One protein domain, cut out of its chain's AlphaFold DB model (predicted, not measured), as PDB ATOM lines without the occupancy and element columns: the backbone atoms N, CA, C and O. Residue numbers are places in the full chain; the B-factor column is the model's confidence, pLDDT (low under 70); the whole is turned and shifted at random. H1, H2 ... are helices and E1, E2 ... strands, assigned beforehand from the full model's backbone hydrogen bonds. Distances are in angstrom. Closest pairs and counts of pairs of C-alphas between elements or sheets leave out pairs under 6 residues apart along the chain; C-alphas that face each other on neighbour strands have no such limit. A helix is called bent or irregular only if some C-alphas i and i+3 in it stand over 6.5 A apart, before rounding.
ATOM      1  N   ASN A  30      12.402 125.799  72.468       89.38
ATOM      2  CA  ASN A  30      12.694 124.809  73.494       89.38
ATOM      3  C   ASN A  30      13.568 123.664  72.956       89.38
ATOM      4  O   ASN A  30      13.098 122.540  72.781       89.38
ATOM      5  N   PRO A  31      14.874 123.919  72.753       88.69
ATOM      6  CA  PRO A  31      15.821 122.927  72.242       88.69
ATOM      7  C   PRO A  31      15.912 121.649  73.091       88.69
ATOM      8  O   PRO A  31      16.389 120.624  72.617       88.69
ATOM      9  N   LEU A  32      15.493 121.695  74.362       90.50
ATOM     10  CA  LEU A  32      15.525 120.535  75.255       90.50
ATOM     11  C   LEU A  32      14.358 119.568  75.031       90.50
ATOM     12  O   LEU A  32      14.484 118.398  75.397       90.50
ATOM     13  N   ALA A  33      13.257 120.018  74.419       90.25
ATOM     14  CA  ALA A  33      12.090 119.184  74.131       90.25
ATOM     15  C   ALA A  33      12.478 117.934  73.324       90.25
ATOM     16  O   ALA A  33      12.141 116.806  73.709       90.25
ATOM     17  N   ASP A  34      13.296 118.127  72.291       88.69
ATOM     18  CA  ASP A  34      13.720 117.077  71.363       88.69
ATOM     19  C   ASP A  34      15.107 116.496  71.675       88.69
ATOM     20  O   ASP A  34      15.560 115.576  70.992       88.69
ATOM     21  N   ALA A  35      15.766 116.979  72.735       91.38
ATOM     22  CA  ALA A  35      17.152 116.626  73.005       91.38
ATOM     23  C   ALA A  35      17.348 115.145  73.379       91.38
ATOM     24  O   ALA A  35      16.594 114.563  74.172       91.38
ATOM     25  N   GLN A  36      18.400 114.527  72.848       93.81
ATOM     26  CA  GLN A  36      18.704 113.106  73.031       93.81
ATOM     27  C   GLN A  36      19.898 112.883  73.961       93.81
ATOM     28  O   GLN A  36      20.820 113.692  74.042       93.81
ATOM     29  N   VAL A  37      19.906 111.744  74.661       96.06
ATOM     30  CA  VAL A  37      21.062 111.333  75.471       96.06
ATOM     31  C   VAL A  37      22.281 111.169  74.565       96.06
ATOM     32  O   VAL A  37      22.218 110.423  73.595       96.06
ATOM     33  N   GLY A  38      23.384 111.835  74.907       95.50
ATOM     34  CA  GLY A  38      24.598 111.891  74.092       95.50
ATOM     35  C   GLY A  38      24.745 113.186  73.295       95.50
ATOM     36  O   GLY A  38      25.848 113.484  72.836       95.50
ATOM     37  N   GLU A  39      23.694 114.000  73.168       96.25
ATOM     38  CA  GLU A  39      23.824 115.335  72.590       96.25
ATOM     39  C   GLU A  39      24.607 116.275  73.505       96.25
ATOM     40  O   GLU A  39      24.475 116.239  74.735       96.25
ATOM     41  N   TRP A  40      25.425 117.126  72.894       97.19
ATOM     42  CA  TRP A  40      26.317 118.028  73.604       97.19
ATOM     43  C   TRP A  40      26.527 119.352  72.872       97.19
ATOM     44  O   TRP A  40      26.472 119.428  71.641       97.19
ATOM     45  N   ALA A  41      26.849 120.387  73.643       96.25
ATOM     46  CA  ALA A  41      27.255 121.694  73.148       96.25
ATOM     47  C   ALA A  41      28.438 122.242  73.956       96.25
ATOM     48  O   ALA A  41      28.528 122.082  75.174       96.25
ATOM     49  N   TYR A  42      29.372 122.878  73.252       96.44
ATOM     50  CA  TYR A  42      30.619 123.408  73.783       96.44
ATOM     51  C   TYR A  42      30.731 124.901  73.525       96.44
ATOM     52  O   TYR A  42      30.570 125.366  72.392       96.44
ATOM     53  N   TYR A  43      31.085 125.634  74.570       95.81
ATOM     54  CA  TYR A  43      31.083 127.082  74.605       95.81
ATOM     55  C   TYR A  43      32.414 127.623  75.092       95.81
ATOM     56  O   TYR A  43      33.034 127.086  76.007       95.81
ATOM     57  N   THR A  44      32.799 128.757  74.529       94.75
ATOM     58  CA  THR A  44      33.927 129.558  74.991       94.75
ATOM     59  C   THR A  44      33.423 130.833  75.639       94.75
ATOM     60  O   THR A  44      32.466 131.453  75.175       94.75
ATOM     61  N   GLN A  45      34.096 131.242  76.702       91.69
ATOM     62  CA  GLN A  45      33.854 132.487  77.414       91.69
ATOM     63  C   GLN A  45      35.135 133.337  77.402       91.69
ATOM     64  O   GLN A  45      36.241 132.820  77.180       91.69
ATOM     65  N   PRO A  46      35.034 134.650  77.674       87.56
ATOM     66  CA  PRO A  46      36.204 135.497  77.858       87.56
ATOM     67  C   PRO A  46      37.195 134.923  78.874       87.56
ATOM     68  O   PRO A  46      36.826 134.227  79.821       87.56
ATOM     69  N   HIS A  47      38.472 135.264  78.690       85.00
ATOM     70  CA  HIS A  47      39.586 134.847  79.554       85.00
ATOM     71  C   HIS A  47      39.914 133.341  79.542       85.00
ATOM     72  O   HIS A  47      40.686 132.885  80.384       85.00
ATOM     73  N   GLY A  48      39.410 132.588  78.556       82.19
ATOM     74  CA  GLY A  48      39.761 131.177  78.364       82.19
ATOM     75  C   GLY A  48      39.027 130.223  79.305       82.19
ATOM     76  O   GLY A  48      39.546 129.145  79.603       82.19
ATOM     77  N   ASN A  49      37.855 130.638  79.797       90.94
ATOM     78  CA  ASN A  49      36.897 129.724  80.405       90.94
ATOM     79  C   ASN A  49      36.105 129.025  79.300       90.94
ATOM     80  O   ASN A  49      35.783 129.626  78.271       90.94
ATOM     81  N   GLU A  50      35.791 127.761  79.516       94.81
ATOM     82  CA  GLU A  50      35.084 126.928  78.555       94.81
ATOM     83  C   GLU A  50      33.999 126.155  79.297       94.81
ATOM     84  O   GLU A  50      34.190 125.740  80.443       94.81
ATOM     85  N   VAL A  51      32.844 125.987  78.667       95.75
ATOM     86  CA  VAL A  51      31.704 125.291  79.263       95.75
ATOM     87  C   VAL A  51      31.244 124.210  78.304       95.75
ATOM     88  O   VAL A  51      31.011 124.469  77.127       95.75
ATOM     89  N   PHE A  52      31.113 122.995  78.815       96.69
ATOM     90  CA  PHE A  52      30.586 121.852  78.092       96.69
ATOM     91  C   PHE A  52      29.281 121.417  78.743       96.69
ATOM     92  O   PHE A  52      29.249 121.173  79.950       96.69
ATOM     93  N   TYR A  53      28.228 121.316  77.944       96.88
ATOM     94  CA  TYR A  53      26.957 120.745  78.359       96.88
ATOM     95  C   TYR A  53      26.691 119.454  77.595       96.88
ATOM     96  O   TYR A  53      26.918 119.395  76.388       96.88
ATOM     97  N   GLN A  54      26.171 118.442  78.285       97.12
ATOM     98  CA  GLN A  54      25.791 117.165  77.684       97.12
ATOM     99  C   GLN A  54      24.522 116.615  78.326       97.12
ATOM    100  O   GLN A  54      24.397 116.604  79.550       97.12
ATOM    101  N   VAL A  55      23.602 116.095  77.517       96.62
ATOM    102  CA  VAL A  55      22.458 115.326  78.019       96.62
ATOM    103  C   VAL A  55      22.938 113.920  78.351       96.62
ATOM    104  O   VAL A  55      23.315 113.152  77.469       96.62
ATOM    105  N   ILE A  56      22.928 113.569  79.636       96.75
ATOM    106  CA  ILE A  56      23.452 112.283  80.121       96.75
ATOM    107  C   ILE A  56      22.351 111.283  80.485       96.75
ATOM    108  O   ILE A  56      22.635 110.101  80.674       96.75
ATOM    109  N   LYS A  57      21.101 111.742  80.613       96.50
ATOM    110  CA  LYS A  57      19.948 110.907  80.967       96.50
ATOM    111  C   LYS A  57      18.644 111.549  80.494       96.50
ATOM    112  O   LYS A  57      18.538 112.774  80.517       96.50
ATOM    113  N   ARG A  58      17.651 110.730  80.132       94.88
ATOM    114  CA  ARG A  58      16.271 111.153  79.858       94.88
ATOM    115  C   ARG A  58      15.278 110.170  80.477       94.88
ATOM    116  O   ARG A  58      15.237 109.010  80.080       94.88
ATOM    117  N   ASP A  59      14.466 110.665  81.403       94.38
ATOM    118  CA  ASP A  59      13.386 109.950  82.080       94.38
ATOM    119  C   ASP A  59      12.049 110.640  81.760       94.38
ATOM    120  O   ASP A  59      11.575 111.522  82.480       94.38
ATOM    121  N   GLY A  60      11.432 110.263  80.638       93.44
ATOM    122  CA  GLY A  60      10.197 110.902  80.175       93.44
ATOM    123  C   GLY A  60      10.417 112.374  79.812       93.44
ATOM    124  O   GLY A  60      11.118 112.666  78.839       93.44
ATOM    125  N   SER A  61       9.798 113.282  80.573       94.44
ATOM    126  CA  SER A  61       9.942 114.734  80.404       94.44
ATOM    127  C   SER A  61      11.097 115.345  81.192       94.44
ATOM    128  O   SER A  61      11.375 116.525  81.024       94.44
ATOM    129  N   ILE A  62      11.777 114.579  82.045       96.25
ATOM    130  CA  ILE A  62      12.939 115.079  82.777       96.25
ATOM    131  C   ILE A  62      14.204 114.612  82.071       96.25
ATOM    132  O   ILE A  62      14.381 113.420  81.813       96.25
ATOM    133  N   ILE A  63      15.110 115.540  81.784       95.31
ATOM    134  CA  ILE A  63      16.466 115.226  81.331       95.31
ATOM    135  C   ILE A  63      17.478 115.625  82.395       95.31
ATOM    136  O   ILE A  63      17.283 116.594  83.124       95.31
ATOM    137  N   THR A  64      18.589 114.898  82.467       96.62
ATOM    138  CA  THR A  64      19.750 115.314  83.254       96.62
ATOM    139  C   THR A  64      20.807 115.873  82.317       96.62
ATOM    140  O   THR A  64      21.325 115.152  81.459       96.62
ATOM    141  N   VAL A  65      21.156 117.139  82.515       96.62
ATOM    142  CA  VAL A  65      22.258 117.808  81.825       96.62
ATOM    143  C   VAL A  65      23.477 117.823  82.740       96.62
ATOM    144  O   VAL A  65      23.398 118.244  83.892       96.62
ATOM    145  N   LEU A  66      24.612 117.344  82.239       96.94
ATOM    146  CA  LEU A  66      25.921 117.536  82.847       96.94
ATOM    147  C   LEU A  66      26.510 118.845  82.324       96.94
ATOM    148  O   LEU A  66      26.699 118.989  81.122       96.94
ATOM    149  N   ALA A  67      26.844 119.757  83.228       96.69
ATOM    150  CA  ALA A  67      27.643 120.939  82.957       96.69
ATOM    151  C   ALA A  67      29.073 120.711  83.452       96.69
ATOM    152  O   ALA A  67      29.283 120.271  84.583       96.69
ATOM    153  N   GLN A  68      30.069 121.033  82.635       96.38
ATOM    154  CA  GLN A  68      31.480 120.999  83.003       96.38
ATOM    155  C   GLN A  68      32.126 122.330  82.647       96.38
ATOM    156  O   GLN A  68      32.059 122.770  81.502       96.38
ATOM    157  N   VAL A  69      32.767 122.961  83.627       95.06
ATOM    158  CA  VAL A  69      33.465 124.235  83.446       95.06
ATOM    159  C   VAL A  69      34.961 123.983  83.474       95.06
ATOM    160  O   VAL A  69      35.490 123.438  84.447       95.06
ATOM    161  N   TYR A  70      35.642 124.420  82.425       94.69
ATOM    162  CA  TYR A  70      37.081 124.334  82.270       94.69
ATOM    163  C   TYR A  70      37.692 125.733  82.325       94.69
ATOM    164  O   TYR A  70      37.135 126.693  81.799       94.69
ATOM    165  N   LEU A  71      38.859 125.846  82.950       93.19
ATOM    166  CA  LEU A  71      39.709 127.030  82.880       93.19
ATOM    167  C   LEU A  71      41.036 126.595  82.277       93.19
ATOM    168  O   LEU A  71      41.740 125.775  82.871       93.19
ATOM    169  N   GLN A  72      41.378 127.138  81.107       88.75
ATOM    170  CA  GLN A  72      42.618 126.800  80.399       88.75
ATOM    171  C   GLN A  72      42.775 125.276  80.204       88.75
ATOM    172  O   GLN A  72      43.826 124.704  80.499       88.75
ATOM    173  N   GLY A  73      41.699 124.603  79.776       89.19
ATOM    174  CA  GLY A  73      41.661 123.152  79.567       89.19
ATOM    175  C   GLY A  73      41.630 122.291  80.838       89.19
ATOM    176  O   GLY A  73      41.575 121.065  80.745       89.19
ATOM    177  N   LYS A  74      41.648 122.884  82.039       93.81
ATOM    178  CA  LYS A  74      41.530 122.145  83.302       93.81
ATOM    179  C   LYS A  74      40.092 122.172  83.803       93.81
ATOM    180  O   LYS A  74      39.554 123.250  84.025       93.81
ATOM    181  N   LEU A  75      39.513 120.998  84.064       94.81
ATOM    182  CA  LEU A  75      38.198 120.888  84.698       94.81
ATOM    183  C   LEU A  75      38.234 121.530  86.093       94.81
ATOM    184  O   LEU A  75      38.994 121.103  86.966       94.81
ATOM    185  N   MET A  76      37.414 122.557  86.284       95.62
ATOM    186  CA  MET A  76      37.300 123.319  87.527       95.62
ATOM    187  C   MET A  76      36.069 122.917  88.325       95.62
ATOM    188  O   MET A  76      36.142 122.801  89.547       95.62
ATOM    189  N   ASN A  77      34.947 122.710  87.636       93.94
ATOM    190  CA  ASN A  77      33.685 122.332  88.251       93.94
ATOM    191  C   ASN A  77      32.896 121.399  87.333       93.94
ATOM    192  O   ASN A  77      33.023 121.472  86.110       93.94
ATOM    193  N   GLN A  78      32.058 120.562  87.934       96.25
ATOM    194  CA  GLN A  78      31.033 119.814  87.228       96.25
ATOM    195  C   GLN A  78      29.744 119.799  88.044       96.25
ATOM    196  O   GLN A  78      29.779 119.655  89.266       96.25
ATOM    197  N   GLU A  79      28.616 119.909  87.362       96.44
ATOM    198  CA  GLU A  79      27.297 119.933  87.977       96.44
ATOM    199  C   GLU A  79      26.317 119.125  87.132       96.44
ATOM    200  O   GLU A  79      26.446 119.050  85.913       96.44
ATOM    201  N   ARG A  80      25.354 118.483  87.791       96.56
ATOM    202  CA  ARG A  80      24.248 117.802  87.125       96.56
ATOM    203  C   ARG A  80      22.968 118.532  87.467       96.56
ATOM    204  O   ARG A  80      22.682 118.726  88.646       96.56
ATOM    205  N   THR A  81      22.198 118.865  86.446       95.69
ATOM    206  CA  THR A  81      20.935 119.579  86.594       95.69
ATOM    207  C   THR A  81      19.831 118.754  85.958       95.69
ATOM    208  O   THR A  81      19.946 118.335  84.808       95.69
ATOM    209  N   GLU A  82      18.772 118.498  86.718       95.25
ATOM    210  CA  GLU A  82      17.539 117.923  86.189       95.25
ATOM    211  C   GLU A  82      16.661 119.052  85.654       95.25
ATOM    212  O   GLU A  82      16.445 120.052  86.338       95.25
ATOM    213  N   VAL A  83      16.193 118.907  84.416       92.50
ATOM    214  CA  VAL A  83      15.406 119.921  83.711       92.50
ATOM    215  C   VAL A  83      14.135 119.280  83.173       92.50
ATOM    216  O   VAL A  83      14.201 118.228  82.535       92.50
ATOM    217  N   ASP A  84      12.990 119.916  83.421       92.69
ATOM    218  CA  ASP A  84      11.725 119.553  82.782       92.69
ATOM    219  C   ASP A  84      11.672 120.152  81.378       92.69
ATOM    220  O   ASP A  84      11.642 121.369  81.205       92.69
ATOM    221  N   VAL A  85      11.658 119.286  80.368       90.62
ATOM    222  CA  VAL A  85      11.665 119.688  78.961       90.62
ATOM    223  C   VAL A  85      10.348 120.305  78.508       90.62
ATOM    224  O   VAL A  85      10.288 120.805  77.395       90.62
ATOM    225  N   ASN A  86       9.287 120.286  79.319       89.62
ATOM    226  CA  ASN A  86       8.040 120.986  78.993       89.62
ATOM    227  C   ASN A  86       8.089 122.480  79.338       89.62
ATOM    228  O   ASN A  86       7.152 123.203  79.012       89.62
ATOM    229  N   ILE A  87       9.143 122.934  80.020       86.25
ATOM    230  CA  ILE A  87       9.319 124.328  80.415       86.25
ATOM    231  C   ILE A  87      10.429 124.914  79.537       86.25
ATOM    232  O   ILE A  87      11.597 124.560  79.725       86.25
ATOM    233  N   PRO A  88      10.096 125.790  78.568       84.38
ATOM    234  CA  PRO A  88      11.102 126.411  77.723       84.38
ATOM    235  C   PRO A  88      12.147 127.175  78.546       84.38
ATOM    236  O   PRO A  88      11.815 127.782  79.574       84.38
ATOM    237  N   PRO A  89      13.409 127.219  78.083       75.69
ATOM    238  CA  PRO A  89      14.382 128.156  78.622       75.69
ATOM    239  C   PRO A  89      13.810 129.581  78.605       75.69
ATOM    240  O   PRO A  89      13.199 129.993  77.625       75.69
ATOM    241  N   LEU A  90      14.035 130.341  79.682       82.25
ATOM    242  CA  LEU A  90      13.568 131.730  79.854       82.25
ATOM    243  C   LEU A  90      12.054 131.921  80.059       82.25
ATOM    244  O   LEU A  90      11.634 133.072  80.155       82.25
ATOM    245  N   ALA A  91      11.245 130.863  80.206       82.38
ATOM    246  CA  ALA A  91       9.800 130.993  80.449       82.38
ATOM    247  C   ALA A  91       9.461 131.961  81.603       82.38
ATOM    248  O   ALA A  91       8.612 132.836  81.450       82.38
ATOM    249  N   ASP A  92      10.197 131.879  82.717       83.38
ATOM    250  CA  ASP A  92       9.993 132.736  83.895       83.38
ATOM    251  C   ASP A  92      10.420 134.202  83.688       83.38
ATOM    252  O   ASP A  92      10.076 135.065  84.492       83.38
ATOM    253  N   GLN A  93      11.184 134.491  82.630       82.38
ATOM    254  CA  GLN A  93      11.757 135.811  82.337       82.38
ATOM    255  C   GLN A  93      11.265 136.383  81.002       82.38
ATOM    256  O   GLN A  93      11.744 137.429  80.575       82.38
ATOM    257  N   ALA A  94      10.316 135.725  80.326       78.81
ATOM    258  CA  ALA A  94       9.885 136.089  78.975       78.81
ATOM    259  C   ALA A  94       9.435 137.558  78.867       78.81
ATOM    260  O   ALA A  94       9.740 138.235  77.890       78.81
ATOM    261  N   SER A  95       8.774 138.077  79.905       82.56
ATOM    262  CA  SER A  95       8.297 139.464  79.965       82.56
ATOM    263  C   SER A  95       9.410 140.512  80.092       82.56
ATOM    264  O   SER A  95       9.159 141.695  79.864       82.56
ATOM    265  N   GLU A  96      10.632 140.106  80.442       87.06
ATOM    266  CA  GLU A  96      11.788 140.997  80.583       87.06
ATOM    267  C   GLU A  96      12.520 141.238  79.258       87.06
ATOM    268  O   GLU A  96      13.411 142.088  79.203       87.06
ATOM    269  N   TYR A  97      12.167 140.505  78.199       87.44
ATOM    270  CA  TYR A  97      12.863 140.533  76.920       87.44
ATOM    271  C   TYR A  97      11.961 140.993  75.775       87.44
ATOM    272  O   TYR A  97      10.740 140.864  75.783       87.44
ATOM    273  N   THR A  98      12.610 141.511  74.742       90.31
ATOM    274  CA  THR A  98      12.057 141.665  73.398       90.31
ATOM    275  C   THR A  98      12.619 140.570  72.503       90.31
ATOM    276  O   THR A  98      13.759 140.140  72.699       90.31
ATOM    277  N   MET A  99      11.829 140.126  71.527       90.50
ATOM    278  CA  MET A  99      12.211 139.064  70.598       90.50
ATOM    279  C   MET A  99      12.436 139.620  69.193       90.50
ATOM    280  O   MET A  99      11.691 140.480  68.716       90.50
ATOM    281  N   SER A 100      13.458 139.112  68.519       91.81
ATOM    282  CA  SER A 100      13.723 139.360  67.102       91.81
ATOM    283  C   SER A 100      14.366 138.132  66.467       91.81
ATOM    284  O   SER A 100      14.788 137.226  67.178       91.81
ATOM    285  N   GLU A 101      14.445 138.103  65.143       92.56
ATOM    286  CA  GLU A 101      15.090 137.022  64.398       92.56
ATOM    287  C   GLU A 101      16.364 137.551  63.736       92.56
ATOM    288  O   GLU A 101      16.350 138.600  63.085       92.56
ATOM    289  N   GLU A 102      17.466 136.826  63.897       94.38
ATOM    290  CA  GLU A 102      18.761 137.129  63.286       94.38
ATOM    291  C   GLU A 102      19.413 135.842  62.767       94.38
ATOM    292  O   GLU A 102      19.115 134.742  63.221       94.38
ATOM    293  N   GLU A 103      20.353 135.963  61.834       94.19
ATOM    294  CA  GLU A 103      21.201 134.841  61.427       94.19
ATOM    295  C   GLU A 103      22.606 135.022  61.995       94.19
ATOM    296  O   GLU A 103      23.192 136.105  61.908       94.19
ATOM    297  N   LEU A 104      23.174 133.949  62.547       93.31
ATOM    298  CA  LEU A 104      24.541 133.946  63.061       93.31
ATOM    299  C   LEU A 104      25.334 132.803  62.429       93.31
ATOM    300  O   LEU A 104      24.870 131.669  62.354       93.31
ATOM    301  N   THR A 105      26.538 133.102  61.940       91.38
ATOM    302  CA  THR A 105      27.418 132.088  61.341       91.38
ATOM    303  C   THR A 105      28.463 131.626  62.352       91.38
ATOM    304  O   THR A 105      29.301 132.422  62.768       91.38
ATOM    305  N   ILE A 106      28.444 130.339  62.710       88.00
ATOM    306  CA  ILE A 106      29.456 129.683  63.552       88.00
ATOM    307  C   ILE A 106      30.126 128.582  62.728       88.00
ATOM    308  O   ILE A 106      29.436 127.695  62.232       88.00
ATOM    309  N   LYS A 107      31.461 128.622  62.589       80.12
ATOM    310  CA  LYS A 107      32.265 127.609  61.863       80.12
ATOM    311  C   LYS A 107      31.626 127.184  60.530       80.12
ATOM    312  O   LYS A 107      31.328 126.013  60.314       80.12
ATOM    313  N   ASP A 108      31.353 128.172  59.678       87.88
ATOM    314  CA  ASP A 108      30.773 128.004  58.336       87.88
ATOM    315  C   ASP A 108      29.317 127.497  58.294       87.88
ATOM    316  O   ASP A 108      28.765 127.275  57.218       87.88
ATOM    317  N   THR A 109      28.660 127.364  59.449       91.56
ATOM    318  CA  THR A 109      27.242 127.005  59.550       91.56
ATOM    319  C   THR A 109      26.410 128.240  59.866       91.56
ATOM    320  O   THR A 109      26.624 128.887  60.890       91.56
ATOM    321  N   VAL A 110      25.437 128.549  59.004       94.88
ATOM    322  CA  VAL A 110      24.449 129.610  59.250       94.88
ATOM    323  C   VAL A 110      23.326 129.061  60.128       94.88
ATOM    324  O   VAL A 110      22.620 128.114  59.756       94.88
ATOM    325  N   LEU A 111      23.176 129.654  61.307       93.62
ATOM    326  CA  LEU A 111      22.160 129.314  62.292       93.62
ATOM    327  C   LEU A 111      21.070 130.395  62.278       93.62
ATOM    328  O   LEU A 111      21.395 131.566  62.489       93.62
ATOM    329  N   PRO A 112      19.798 130.030  62.031       94.75
ATOM    330  CA  PRO A 112      18.684 130.923  62.313       94.75
ATOM    331  C   PRO A 112      18.552 131.037  63.830       94.75
ATOM    332  O   PRO A 112      18.518 130.010  64.522       94.75
ATOM    333  N   CYS A 113      18.530 132.264  64.333       94.44
ATOM    334  CA  CYS A 113      18.516 132.548  65.753       94.44
ATOM    335  C   CYS A 113      17.321 133.414  66.135       94.44
ATOM    336  O   CYS A 113      17.171 134.526  65.626       94.44
ATOM    337  N   THR A 114      16.595 132.967  67.151       93.50
ATOM    338  CA  THR A 114      15.721 133.837  67.925       93.50
ATOM    339  C   THR A 114      16.575 134.600  68.930       93.50
ATOM    340  O   THR A 114      17.470 134.056  69.583       93.50
ATOM    341  N   VAL A 115      16.339 135.898  69.025       93.75
ATOM    342  CA  VAL A 115      17.165 136.827  69.782       93.75
ATOM    343  C   VAL A 115      16.330 137.486  70.860       93.75
ATOM    344  O   VAL A 115      15.476 138.321  70.564       93.75
ATOM    345  N   PHE A 116      16.630 137.139  72.108       92.44
ATOM    346  CA  PHE A 116      16.043 137.735  73.301       92.44
ATOM    347  C   PHE A 116      16.921 138.885  73.766       92.44
ATOM    348  O   PHE A 116      18.115 138.693  74.004       92.44
ATOM    349  N   SER A 117      16.362 140.088  73.879       93.69
ATOM    350  CA  SER A 117      17.139 141.269  74.248       93.69
ATOM    351  C   SER A 117      16.416 142.210  75.199       93.69
ATOM    352  O   SER A 117      15.218 142.458  75.059       93.69
ATOM    353  N   ASN A 118      17.163 142.744  76.155       92.06
ATOM    354  CA  ASN A 118      16.778 143.882  76.979       92.06
ATOM    355  C   ASN A 118      17.949 144.874  77.055       92.06
ATOM    356  O   ASN A 118      18.950 144.711  76.357       92.06
ATOM    357  N   ASP A 119      17.844 145.894  77.906       91.12
ATOM    358  CA  ASP A 119      18.860 146.951  78.009       91.12
ATOM    359  C   ASP A 119      20.254 146.447  78.433       91.12
ATOM    360  O   ASP A 119      21.240 147.164  78.277       91.12
ATOM    361  N   THR A 120      20.358 145.243  79.007       93.38
ATOM    362  CA  THR A 120      21.606 144.707  79.579       93.38
ATOM    363  C   THR A 120      22.077 143.426  78.900       93.38
ATOM    364  O   THR A 120      23.281 143.228  78.743       93.38
ATOM    365  N   ILE A 121      21.161 142.531  78.534       94.38
ATOM    366  CA  ILE A 121      21.462 141.172  78.086       94.38
ATOM    367  C   ILE A 121      20.880 140.959  76.692       94.38
ATOM    368  O   ILE A 121      19.734 141.317  76.423       94.38
ATOM    369  N   LYS A 122      21.666 140.318  75.823       95.69
ATOM    370  CA  LYS A 122      21.209 139.801  74.531       95.69
ATOM    371  C   LYS A 122      21.620 138.337  74.388       95.69
ATOM    372  O   LYS A 122      22.786 137.998  74.595       95.69
ATOM    373  N   ILE A 123      20.658 137.476  74.077       94.69
ATOM    374  CA  ILE A 123      20.803 136.020  73.991       94.69
ATOM    375  C   ILE A 123      20.337 135.597  72.603       94.69
ATOM    376  O   ILE A 123      19.188 135.825  72.245       94.69
ATOM    377  N   TRP A 124      21.219 134.965  71.836       95.88
ATOM    378  CA  TRP A 124      20.878 134.319  70.574       95.88
ATOM    379  C   TRP A 124      20.679 132.836  70.850       95.88
ATOM    380  O   TRP A 124      21.597 132.187  71.362       95.88
ATOM    381  N   THR A 125      19.517 132.301  70.503       93.81
ATOM    382  CA  THR A 125      19.202 130.879  70.625       93.81
ATOM    383  C   THR A 125      18.820 130.295  69.273       93.81
ATOM    384  O   THR A 125      18.256 130.982  68.432       93.81
ATOM    385  N   SER A 126      19.127 129.023  69.044       93.19
ATOM    386  CA  SER A 126      18.740 128.295  67.839       93.19
ATOM    387  C   SER A 126      18.346 126.872  68.209       93.19
ATOM    388  O   SER A 126      19.094 126.181  68.898       93.19
ATOM    389  N   GLU A 127      17.206 126.404  67.704       91.12
ATOM    390  CA  GLU A 127      16.729 125.028  67.918       91.12
ATOM    391  C   GLU A 127      17.637 123.971  67.279       91.12
ATOM    392  O   GLU A 127      17.589 122.800  67.637       91.12
ATOM    393  N   LYS A 128      18.516 124.378  66.354       91.44
ATOM    394  CA  LYS A 128      19.531 123.487  65.774       91.44
ATOM    395  C   LYS A 128      20.652 123.137  66.751       91.44
ATOM    396  O   LYS A 128      21.437 122.234  66.458       91.44
ATOM    397  N   ILE A 129      20.790 123.898  67.835       93.25
ATOM    398  CA  ILE A 129      21.841 123.696  68.821       93.25
ATOM    399  C   ILE A 129      21.277 122.862  69.966       93.25
ATOM    400  O   ILE A 129      20.340 123.299  70.637       93.25
ATOM    401  N   PRO A 130      21.841 121.671  70.213       85.50
ATOM    402  CA  PRO A 130      21.396 120.845  71.314       85.50
ATOM    403  C   PRO A 130      21.768 121.499  72.644       85.50
ATOM    404  O   PRO A 130      22.773 122.195  72.754       85.50
ATOM    405  N   VAL A 131      20.982 121.205  73.677       88.94
ATOM    406  CA  VAL A 131      21.219 121.618  75.070       88.94
ATOM    407  C   VAL A 131      21.151 123.135  75.289       88.94
ATOM    408  O   VAL A 131      22.101 123.871  75.046       88.94
ATOM    409  N   TYR A 132      20.000 123.620  75.766       88.06
ATOM    410  CA  TYR A 132      19.665 125.045  75.974       88.06
ATOM    411  C   TYR A 132      19.681 125.938  74.715       88.06
ATOM    412  O   TYR A 132      19.215 127.072  74.778       88.06
ATOM    413  N   GLY A 133      20.205 125.450  73.585       91.81
ATOM    414  CA  GLY A 133      20.221 126.088  72.263       91.81
ATOM    415  C   GLY A 133      20.882 127.452  72.184       91.81
ATOM    416  O   GLY A 133      20.703 128.158  71.197       91.81
ATOM    417  N   GLN A 134      21.646 127.847  73.198       94.62
ATOM    418  CA  GLN A 134      22.365 129.113  73.182       94.62
ATOM    419  C   GLN A 134      23.423 129.078  72.076       94.62
ATOM    420  O   GLN A 134      24.148 128.097  71.926       94.62
ATOM    421  N   VAL A 135      23.517 130.163  71.312       95.88
ATOM    422  CA  VAL A 135      24.544 130.383  70.283       95.88
ATOM    423  C   VAL A 135      25.523 131.450  70.753       95.88
ATOM    424  O   VAL A 135      26.734 131.299  70.621       95.88
ATOM    425  N   LYS A 136      25.003 132.535  71.329       96.12
ATOM    426  CA  LYS A 136      25.795 133.656  71.829       96.12
ATOM    427  C   LYS A 136      25.056 134.354  72.961       96.12
ATOM    428  O   LYS A 136      23.832 134.452  72.927       96.12
ATOM    429  N   VAL A 137      25.798 134.869  73.934       95.38
ATOM    430  CA  VAL A 137      25.276 135.749  74.982       95.38
ATOM    431  C   VAL A 137      26.181 136.964  75.101       95.38
ATOM    432  O   VAL A 137      27.407 136.830  75.167       95.38
ATOM    433  N   THR A 138      25.582 138.151  75.147       96.50
ATOM    434  CA  THR A 138      26.282 139.387  75.495       96.50
ATOM    435  C   THR A 138      25.654 140.052  76.708       96.50
ATOM    436  O   THR A 138      24.431 140.094  76.826       96.50
ATOM    437  N   ILE A 139      26.493 140.613  77.577       94.31
ATOM    438  CA  ILE A 139      26.090 141.430  78.724       94.31
ATOM    439  C   ILE A 139      26.784 142.785  78.588       94.31
ATOM    440  O   ILE A 139      28.012 142.828  78.516       94.31
ATOM    441  N   ASN A 140      26.022 143.880  78.556       94.38
ATOM    442  CA  ASN A 140      26.526 145.230  78.271       94.38
ATOM    443  C   ASN A 140      27.414 145.251  77.009       94.38
ATOM    444  O   ASN A 140      28.555 145.712  77.050       94.38
ATOM    445  N   ASP A 141      26.921 144.642  75.926       91.94
ATOM    446  CA  ASP A 141      27.596 144.467  74.627       91.94
ATOM    447  C   ASP A 141      28.896 143.636  74.631       91.94
ATOM    448  O   ASP A 141      29.462 143.347  73.573       91.94
ATOM    449  N   ALA A 142      29.366 143.174  75.791       94.31
ATOM    450  CA  ALA A 142      30.496 142.261  75.882       94.31
ATOM    451  C   ALA A 142      30.019 140.816  75.701       94.31
ATOM    452  O   ALA A 142      29.127 140.361  76.413       94.31
ATOM    453  N   THR A 143      30.625 140.070  74.771       94.31
ATOM    454  CA  THR A 143      30.332 138.635  74.605       94.31
ATOM    455  C   THR A 143      30.818 137.872  75.830       94.31
ATOM    456  O   THR A 143      32.001 137.926  76.149       94.31
ATOM    457  N   THR A 144      29.915 137.180  76.517       94.50
ATOM    458  CA  THR A 144      30.203 136.410  77.738       94.50
ATOM    459  C   THR A 144      30.152 134.906  77.509       94.50
ATOM    460  O   THR A 144      30.760 134.162  78.274       94.50
ATOM    461  N   LEU A 145      29.477 134.467  76.448       95.19
ATOM    462  CA  LEU A 145      29.380 133.078  76.015       95.19
ATOM    463  C   LEU A 145      29.245 133.052  74.489       95.19
ATOM    464  O   LEU A 145      28.448 133.805  73.929       95.19
ATOM    465  N   GLU A 146      29.987 132.181  73.823       95.75
ATOM    466  CA  GLU A 146      29.859 131.948  72.386       95.75
ATOM    467  C   GLU A 146      30.013 130.461  72.084       95.75
ATOM    468  O   GLU A 146      30.908 129.789  72.609       95.75
ATOM    469  N   LEU A 147      29.109 129.942  71.261       96.19
ATOM    470  CA  LEU A 147      29.106 128.559  70.829       96.19
ATOM    471  C   LEU A 147      30.340 128.280  69.979       96.19
ATOM    472  O   LEU A 147      30.594 128.922  68.963       96.19
ATOM    473  N   SER A 148      31.085 127.265  70.388       94.50
ATOM    474  CA  SER A 148      32.260 126.793  69.673       94.50
ATOM    475  C   SER A 148      31.949 125.557  68.837       94.50
ATOM    476  O   SER A 148      32.427 125.449  67.712       94.50
ATOM    477  N   SER A 149      31.188 124.598  69.352       94.62
ATOM    478  CA  SER A 149      30.813 123.380  68.618       94.62
ATOM    479  C   SER A 149      29.674 122.659  69.315       94.62
ATOM    480  O   SER A 149      29.444 122.877  70.497       94.62
ATOM    481  N   TRP A 150      29.000 121.771  68.600       95.75
ATOM    482  CA  TRP A 150      27.948 120.920  69.137       95.75
ATOM    483  C   TRP A 150      27.894 119.616  68.350       95.75
ATOM    484  O   TRP A 150      28.478 119.515  67.266       95.75
TER     485      TRP A 150
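AT A GLANCE: This is residues 30 to 150 of the 174 residues of an uncharacterized protein of Candidatus Aureabacteria bacterium SURF_26 (UniProt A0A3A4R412). One long, twisted sheet of nine strands is bent back on itself at E7, and E5 and E6 turn over to face part of the larger leaf, E4 E3 E2 E1 E9 E8; it does not close into a barrel, for its two edges, E4 and E5, stay apart. The long strands E2, E3 and E4, with the shorter E1 beside E2, make a wall at one end of the sheet, and the small helix H1, in the link between the two edge strands, is the element farthest from the mean of the C-alphas. The printed part has 121 residues, with nine named strands and one named helix in the order E1 E2 E3 E4 H1 E5 E6 E7 E8 E9. The sheet runs E4 E3 E2 E1 E9 E8 E7 E6 E5, all antiparallel, and the class is mostly strand. The whole is compact and rounded, with a radius of gyration of the C-alphas of 14.2 A and spans of 35 by 35 by 28 A.

HOW THE PARTS SIT: Start at E1, residues 39 to 45, and go on to E2, residues 49 to 59, its antiparallel partner in a hairpin, where N 43 and O 51 are 2.8 A apart, within hydrogen-bond range. Next come E3, residues 62 to 71, and E4, residues 74 to 84; look for N 52 and O 68 at 2.9 A between E2 and E3, and N 67 and O 79 at 2.8 A between E3 and E4. E1 to E4 form a meander, each strand the antiparallel neighbour of the one before. H1, residues 91 to 96, is irregular, with C-alphas 92 and 95 8.0 A apart; 0 of its 2 O i to N i+4 pairs and 1 of its 3 O i to N i+3 pairs are within hydrogen-bond range. H1 is not on the sheet, but only just, with 4 pairs of C-alphas within 10 A. A second meander follows: E5, residues 98 to 106, E6, residues 109 to 117, E7, residues 121 to 125, E8, residues 134 to 139, and E9, residues 142 to 150. Find N 102 and O 113 at 2.9 A between E5 and E6, N 123 and O 116 at 2.8 A between E6 and E7, N 122 and O 138 at 2.9 A between E7 and E8, and N 137 and O 145 at 2.9 A between E8 and E9. E9 is staggered: residues 142 to 146 pair with E8 and residues 146 to 150 with E1, where N 44 and O 146 are 2.9 A apart. This is a folded sheet, one sheet bent back into two leaves that face each other, with E7 as the hinge and 17 pairs of C-alphas within 11 A between the leaves. E5 bends by 59 degrees at residue 101, and E6 by 53 degrees at residue 112. The closest C-alphas of E5 and E9, those of Ile 106 and Ser 148, are 7.3 A apart.

IN THESE COORDINATES: Find C-alpha 39 at (23.824, 115.335, 72.590), where E1 begins its 20.4 A. E2 spans 30.8 A, E3 29.3 A and E4 29.9 A, ending at C-alpha 84, (11.725, 119.553, 82.782). H1 covers 10.2 A, E5 23.3 A, E6 22.8 A, E7 12.9 A and E8 14.0 A. E9 runs 22.5 A to C-alpha 150 at (27.948, 120.920, 69.137).

THE WHOLE: The two C-alphas farthest apart are those of Gly 60 and Asp 141, at 38.2 A. The printed part has no cut and no long link; E4 to H1 and E7 to E8 are short links, and the others are tight. The mean pLDDT of the printed part is 92.4, and no printed residue is under 70.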